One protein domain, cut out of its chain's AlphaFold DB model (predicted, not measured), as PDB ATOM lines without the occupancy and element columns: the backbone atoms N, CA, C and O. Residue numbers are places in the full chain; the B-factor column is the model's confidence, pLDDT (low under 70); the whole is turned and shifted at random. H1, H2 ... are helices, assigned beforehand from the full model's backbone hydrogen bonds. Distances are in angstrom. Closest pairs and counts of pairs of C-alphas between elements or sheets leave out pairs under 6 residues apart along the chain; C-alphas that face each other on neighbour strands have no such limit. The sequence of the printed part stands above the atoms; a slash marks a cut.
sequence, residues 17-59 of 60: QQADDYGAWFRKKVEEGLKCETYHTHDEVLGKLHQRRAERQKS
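Overview. This is residues 17 to 59 of the 60 residues of an uncharacterized protein of Eikenella corrodens (UniProt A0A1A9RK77). Two helices, H1 then H2, stand well apart like the arms of a wide, open V, with the stretch of residues 35 to 41 strung between them as its base and nothing filling the space between the arms. The printed part has 43 residues with these two named helices and no named strand; its class is all helix. It is extended, with a radius of gyration of the C-alphas of 15.6 A, and only just flat, spanning 40 by 27 by 13 A.

Along the chain. Find C-alpha 17 at (-29.887, -38.564, 16.352); from there H1, residues 17 to 34, runs 25.8 A to C-alpha 34 at (-45.789, -29.568, -1.848). Go on to C-alpha 42, where H2, residues 42 to 57, begins; it runs 22.8 A to C-alpha 57 at (-32.036, -55.340, -17.734).

Arrangement. H1 and H2 are apart, with no C-alpha of the one within 8 A of the other. In both helices every O i to N i+4 pair is within hydrogen-bond range.

Size, cuts and confidence. Look at Gln 17 and Lys 58 for the two C-alphas farthest apart, 40.7 A. The link from H1 to H2, seven residues, is short, and the printed part has no cut. Residues 17 to 59 stand free. Mean pLDDT of the printed part is 95.6; residue 59 is under 70.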
ATOM      1  N   GLN A  17     -30.530 -39.322  17.420       96.81
ATOM      2  CA  GLN A  17     -29.887 -38.564  16.352       96.81
ATOM      3  C   GLN A  17     -30.359 -39.025  14.967       96.81
ATOM      4  O   GLN A  17     -30.745 -38.183  14.166       96.81
ATOM      5  N   GLN A  18     -30.410 -40.337  14.703       97.06
ATOM      6  CA  GLN A  18     -30.917 -40.866  13.428       97.06
ATOM      7  C   GLN A  18     -32.374 -40.452  13.172       97.06
ATOM      8  O   GLN A  18     -32.707 -40.032  12.063       97.06
ATOM      9  N   ALA A  19     -33.228 -40.529  14.197       97.06
ATOM     10  CA  ALA A  19     -34.625 -40.117  14.090       97.06
ATOM     11  C   ALA A  19     -34.762 -38.611  13.805       97.06
ATOM     12  O   ALA A  19     -35.570 -38.197  12.969       97.06
ATOM     13  N   ASP A  20     -33.961 -37.781  14.476       97.38
ATOM     14  CA  ASP A  20     -33.958 -36.332  14.270       97.38
ATOM     15  C   ASP A  20     -33.423 -35.960  12.872       97.38
ATOM     16  O   ASP A  20     -34.020 -35.113  12.197       97.38
ATOM     17  N   ASP A  21     -32.369 -36.634  12.401       97.44
ATOM     18  CA  ASP A  21     -31.790 -36.443  11.066       97.44
ATOM     19  C   ASP A  21     -32.795 -36.819   9.967       97.44
ATOM     20  O   ASP A  21     -33.021 -36.047   9.027       97.44
ATOM     21  N   TYR A  22     -33.465 -37.970  10.113       97.81
ATOM     22  CA  TYR A  22     -34.544 -38.372   9.215       97.81
ATOM     23  C   TYR A  22     -35.686 -37.355   9.235       97.81
ATOM     24  O   TYR A  22     -36.161 -36.940   8.179       97.81
ATOM     25  N   GLY A  23     -36.101 -36.901  10.421       98.12
ATOM     26  CA  GLY A  23     -37.163 -35.910  10.567       98.12
ATOM     27  C   GLY A  23     -36.838 -34.580   9.881       98.12
ATOM     28  O   GLY A  23     -37.709 -33.983   9.244       98.12
ATOM     29  N   ALA A  24     -35.589 -34.113   9.967       98.31
ATOM     30  CA  ALA A  24     -35.134 -32.913   9.269       98.31
ATOM     31  C   ALA A  24     -35.183 -33.086   7.742       98.31
ATOM     32  O   ALA A  24     -35.741 -32.236   7.043       98.31
ATOM     33  N   TRP A  25     -34.663 -34.204   7.229       98.12
ATOM     34  CA  TRP A  25     -34.718 -34.523   5.802       98.12
ATOM     35  C   TRP A  25     -36.158 -34.674   5.292       98.12
ATOM     36  O   TRP A  25     -36.505 -34.118   4.249       98.12
ATOM     37  N   PHE A  26     -37.009 -35.392   6.028       98.44
ATOM     38  CA  PHE A  26     -38.372 -35.702   5.608       98.44
ATOM     39  C   PHE A  26     -39.220 -34.438   5.499       98.44
ATOM     40  O   PHE A  26     -39.876 -34.236   4.479       98.44
ATOM     41  N   ARG A  27     -39.144 -33.539   6.491       98.56
ATOM     42  CA  ARG A  27     -39.836 -32.241   6.437       98.56
ATOM     43  C   ARG A  27     -39.425 -31.433   5.212       98.56
ATOM     44  O   ARG A  27     -40.292 -31.001   4.459       98.56
ATOM     45  N   LYS A  28     -38.118 -31.318   4.955       98.44
ATOM     46  CA  LYS A  28     -37.605 -30.628   3.764       98.44
ATOM     47  C   LYS A  28     -38.140 -31.257   2.472       98.44
ATOM     48  O   LYS A  28     -38.625 -30.547   1.598       98.44
ATOM     49  N   LYS A  29     -38.109 -32.587   2.364       98.00
ATOM     50  CA  LYS A  29     -38.607 -33.314   1.188       98.00
ATOM     51  C   LYS A  29     -40.109 -33.121   0.965       98.00
ATOM     52  O   LYS A  29     -40.544 -33.008  -0.178       98.00
ATOM     53  N   VAL A  30     -40.902 -33.080   2.037       97.94
ATOM     54  CA  VAL A  30     -42.344 -32.802   1.964       97.94
ATOM     55  C   VAL A  30     -42.595 -31.369   1.504       97.94
ATOM     56  O   VAL A  30     -43.401 -31.165   0.603       97.94
ATOM     57  N   GLU A  31     -41.883 -30.384   2.054       98.12
ATOM     58  CA  GLU A  31     -42.001 -28.988   1.619       98.12
ATOM     59  C   GLU A  31     -41.646 -28.805   0.138       98.12
ATOM     60  O   GLU A  31     -42.338 -28.081  -0.577       98.12
ATOM     61  N   GLU A  32     -40.592 -29.470  -0.338       97.06
ATOM     62  CA  GLU A  32     -40.216 -29.480  -1.755       97.06
ATOM     63  C   GLU A  32     -41.296 -30.140  -2.623       97.06
ATOM     64  O   GLU A  32     -41.656 -29.603  -3.670       97.06
ATOM     65  N   GLY A  33     -41.861 -31.266  -2.174       96.00
ATOM     66  CA  GLY A  33     -42.945 -31.958  -2.872       96.00
ATOM     67  C   GLY A  33     -44.228 -31.131  -2.961       96.00
ATOM     68  O   GLY A  33     -44.844 -31.085  -4.019       96.00
ATOM     69  N   LEU A  34     -44.604 -30.434  -1.885       96.56
ATOM     70  CA  LEU A  34     -45.789 -29.568  -1.848       96.56
ATOM     71  C   LEU A  34     -45.658 -28.332  -2.746       96.56
ATOM     72  O   LEU A  34     -46.663 -27.826  -3.237       96.56
ATOM     73  N   LYS A  35     -44.434 -27.842  -2.965       96.88
ATOM     74  CA  LYS A  35     -44.151 -26.742  -3.902       96.88
ATOM     75  C   LYS A  35     -44.074 -27.206  -5.359       96.88
ATOM     76  O   LYS A  35     -44.002 -26.368  -6.251       96.88
ATOM     77  N   CYS A  36     -44.042 -28.513  -5.616       94.38
ATOM     78  CA  CYS A  36     -43.969 -29.046  -6.969       94.38
ATOM     79  C   CYS A  36     -45.329 -28.914  -7.665       94.38
ATOM     80  O   CYS A  36     -46.330 -29.462  -7.215       94.38
ATOM     81  N   GLU A  37     -45.352 -28.235  -8.808       94.69
ATOM     82  CA  GLU A  37     -46.565 -28.086  -9.625       94.69
ATOM     83  C   GLU A  37     -46.766 -29.253 -10.604       94.69
ATOM     84  O   GLU A  37     -47.773 -29.332 -11.305       94.69
ATOM     85  N   THR A  38     -45.803 -30.174 -10.669       94.75
ATOM     86  CA  THR A  38     -45.864 -31.326 -11.569       94.75
ATOM     87  C   THR A  38     -46.464 -32.532 -10.862       94.75
ATOM     88  O   THR A  38     -45.882 -33.071  -9.920       94.75
ATOM     89  N   TYR A  39     -47.587 -33.004 -11.395       93.12
ATOM     90  CA  TYR A  39     -48.253 -34.227 -10.968       93.12
ATOM     91  C   TYR A  39     -48.148 -35.295 -12.055       93.12
ATOM     92  O   TYR A  39     -47.987 -34.997 -13.239       93.12
ATOM     93  N   HIS A  40     -48.229 -36.553 -11.640       94.75
ATOM     94  CA  HIS A  40     -48.282 -37.692 -12.545       94.75
ATOM     95  C   HIS A  40     -49.487 -38.550 -12.192       94.75
ATOM     96  O   HIS A  40     -49.768 -38.794 -11.016       94.75
ATOM     97  N   THR A  41     -50.178 -39.029 -13.214       97.75
ATOM     98  CA  THR A  41     -51.167 -40.094 -13.081       97.75
ATOM     99  C   THR A  41     -50.480 -41.403 -12.698       97.75
ATOM    100  O   THR A  41     -49.274 -41.587 -12.883       97.75
ATOM    101  N   HIS A  42     -51.260 -42.343 -12.169       97.44
ATOM    102  CA  HIS A  42     -50.760 -43.670 -11.824       97.44
ATOM    103  C   HIS A  42     -50.080 -44.363 -13.019       97.44
ATOM    104  O   HIS A  42     -48.944 -44.831 -12.900       97.44
ATOM    105  N   ASP A  43     -50.735 -44.351 -14.182       98.31
ATOM    106  CA  ASP A  43     -50.266 -45.043 -15.385       98.31
ATOM    107  C   ASP A  43     -48.974 -44.434 -15.942       98.31
ATOM    108  O   ASP A  43     -48.075 -45.163 -16.363       98.31
ATOM    109  N   GLU A  44     -48.815 -43.106 -15.876       98.19
ATOM    110  CA  GLU A  44     -47.560 -42.446 -16.257       98.19
ATOM    111  C   GLU A  44     -46.389 -42.894 -15.375       98.19
ATOM    112  O   GLU A  44     -45.279 -43.114 -15.870       98.19
ATOM    113  N   VAL A  45     -46.616 -43.035 -14.065       97.88
ATOM    114  CA  VAL A  45     -45.579 -43.505 -13.134       97.88
ATOM    115  C   VAL A  45     -45.224 -44.961 -13.420       97.88
ATOM    116  O   VAL A  45     -44.036 -45.290 -13.484       97.88
ATOM    117  N   LEU A  46     -46.219 -45.823 -13.647       98.19
ATOM    118  CA  LEU A  46     -45.983 -47.218 -14.022       98.19
ATOM    119  C   LEU A  46     -45.206 -47.326 -15.336       98.19
ATOM    120  O   LEU A  46     -44.213 -48.053 -15.395       98.19
ATOM    121  N   GLY A  47     -45.585 -46.559 -16.360       98.19
ATOM    122  CA  GLY A  47     -44.877 -46.521 -17.641       98.19
ATOM    123  C   GLY A  47     -43.400 -46.159 -17.472       98.19
ATOM    124  O   GLY A  47     -42.520 -46.886 -17.941       98.19
ATOM    125  N   LYS A  48     -43.107 -45.098 -16.706       97.00
ATOM    126  CA  LYS A  48     -41.729 -44.681 -16.387       97.00
ATOM    127  C   LYS A  48     -40.953 -45.765 -15.630       97.00
ATOM    128  O   LYS A  48     -39.767 -45.970 -15.893       97.00
ATOM    129  N   LEU A  49     -41.589 -46.461 -14.685       97.31
ATOM    130  CA  LEU A  49     -40.956 -47.545 -13.927       97.31
ATOM    131  C   LEU A  49     -40.637 -48.757 -14.811       97.31
ATOM    132  O   LEU A  49     -39.525 -49.285 -14.733       97.31
ATOM    133  N   HIS A  50     -41.569 -49.175 -15.672       97.00
ATOM    134  CA  HIS A  50     -41.353 -50.271 -16.618       97.00
ATOM    135  C   HIS A  50     -40.218 -49.960 -17.593       97.00
ATOM    136  O   HIS A  50     -39.339 -50.804 -17.786       97.00
ATOM    137  N   GLN A  51     -40.183 -48.738 -18.130       97.06
ATOM    138  CA  GLN A  51     -39.104 -48.287 -19.002       97.06
ATOM    139  C   GLN A  51     -37.739 -48.378 -18.298       97.06
ATOM    140  O   GLN A  51     -36.839 -49.060 -18.791       97.06
ATOM    141  N   ARG A  52     -37.601 -47.784 -17.104       96.38
ATOM    142  CA  ARG A  52     -36.344 -47.814 -16.328       96.38
ATOM    143  C   ARG A  52     -35.894 -49.233 -15.982       96.38
ATOM    144  O   ARG A  52     -34.698 -49.514 -15.922       96.38
ATOM    145  N   ARG A  53     -36.839 -50.143 -15.724       95.50
ATOM    146  CA  ARG A  53     -36.530 -51.555 -15.463       95.50
ATOM    147  C   ARG A  53     -35.974 -52.242 -16.710       95.50
ATOM    148  O   ARG A  53     -34.973 -52.945 -16.598       95.50
ATOM    149  N   ALA A  54     -36.590 -52.024 -17.871       95.44
ATOM    150  CA  ALA A  54     -36.123 -52.582 -19.137       95.44
ATOM    151  C   ALA A  54     -34.731 -52.050 -19.519       95.44
ATOM    152  O   ALA A  54     -33.888 -52.817 -19.975       95.44
ATOM    153  N   GLU A  55     -34.464 -50.761 -19.284       95.19
ATOM    154  CA  GLU A  55     -33.143 -50.147 -19.489       95.19
ATOM    155  C   GLU A  55     -32.059 -50.830 -18.643       95.19
ATOM    156  O   GLU A  55     -31.010 -51.195 -19.167       95.19
ATOM    157  N   ARG A  56     -32.328 -51.082 -17.354       93.12
ATOM    158  CA  ARG A  56     -31.376 -51.773 -16.465       93.12
ATOM    159  C   ARG A  56     -31.128 -53.224 -16.869       93.12
ATOM    160  O   ARG A  56     -29.998 -53.684 -16.780       93.12
ATOM    161  N   GLN A  57     -32.159 -53.938 -17.317       86.88
ATOM    162  CA  GLN A  57     -32.036 -55.340 -17.734       86.88
ATOM    163  C   GLN A  57     -31.203 -55.518 -19.006       86.88
ATOM    164  O   GLN A  57     -30.545 -56.539 -19.146       86.88
ATOM    165  N   LYS A  58     -31.201 -54.531 -19.909       80.00
ATOM    166  CA  LYS A  58     -30.348 -54.524 -21.109       80.00
ATOM    167  C   LYS A  58     -28.876 -54.216 -20.809       80.00
ATOM    168  O   LYS A  58     -28.054 -54.308 -21.710       80.00
ATOM    169  N   SER A  59     -28.571 -53.781 -19.584       69.06
ATOM    170  CA  SER A  59     -27.230 -53.387 -19.147       69.06
ATOM    171  C   SER A  59     -26.505 -54.472 -18.332       69.06
ATOM    172  O   SER A  59     -25.383 -54.218 -17.891       69.06
TER     173      SER A  59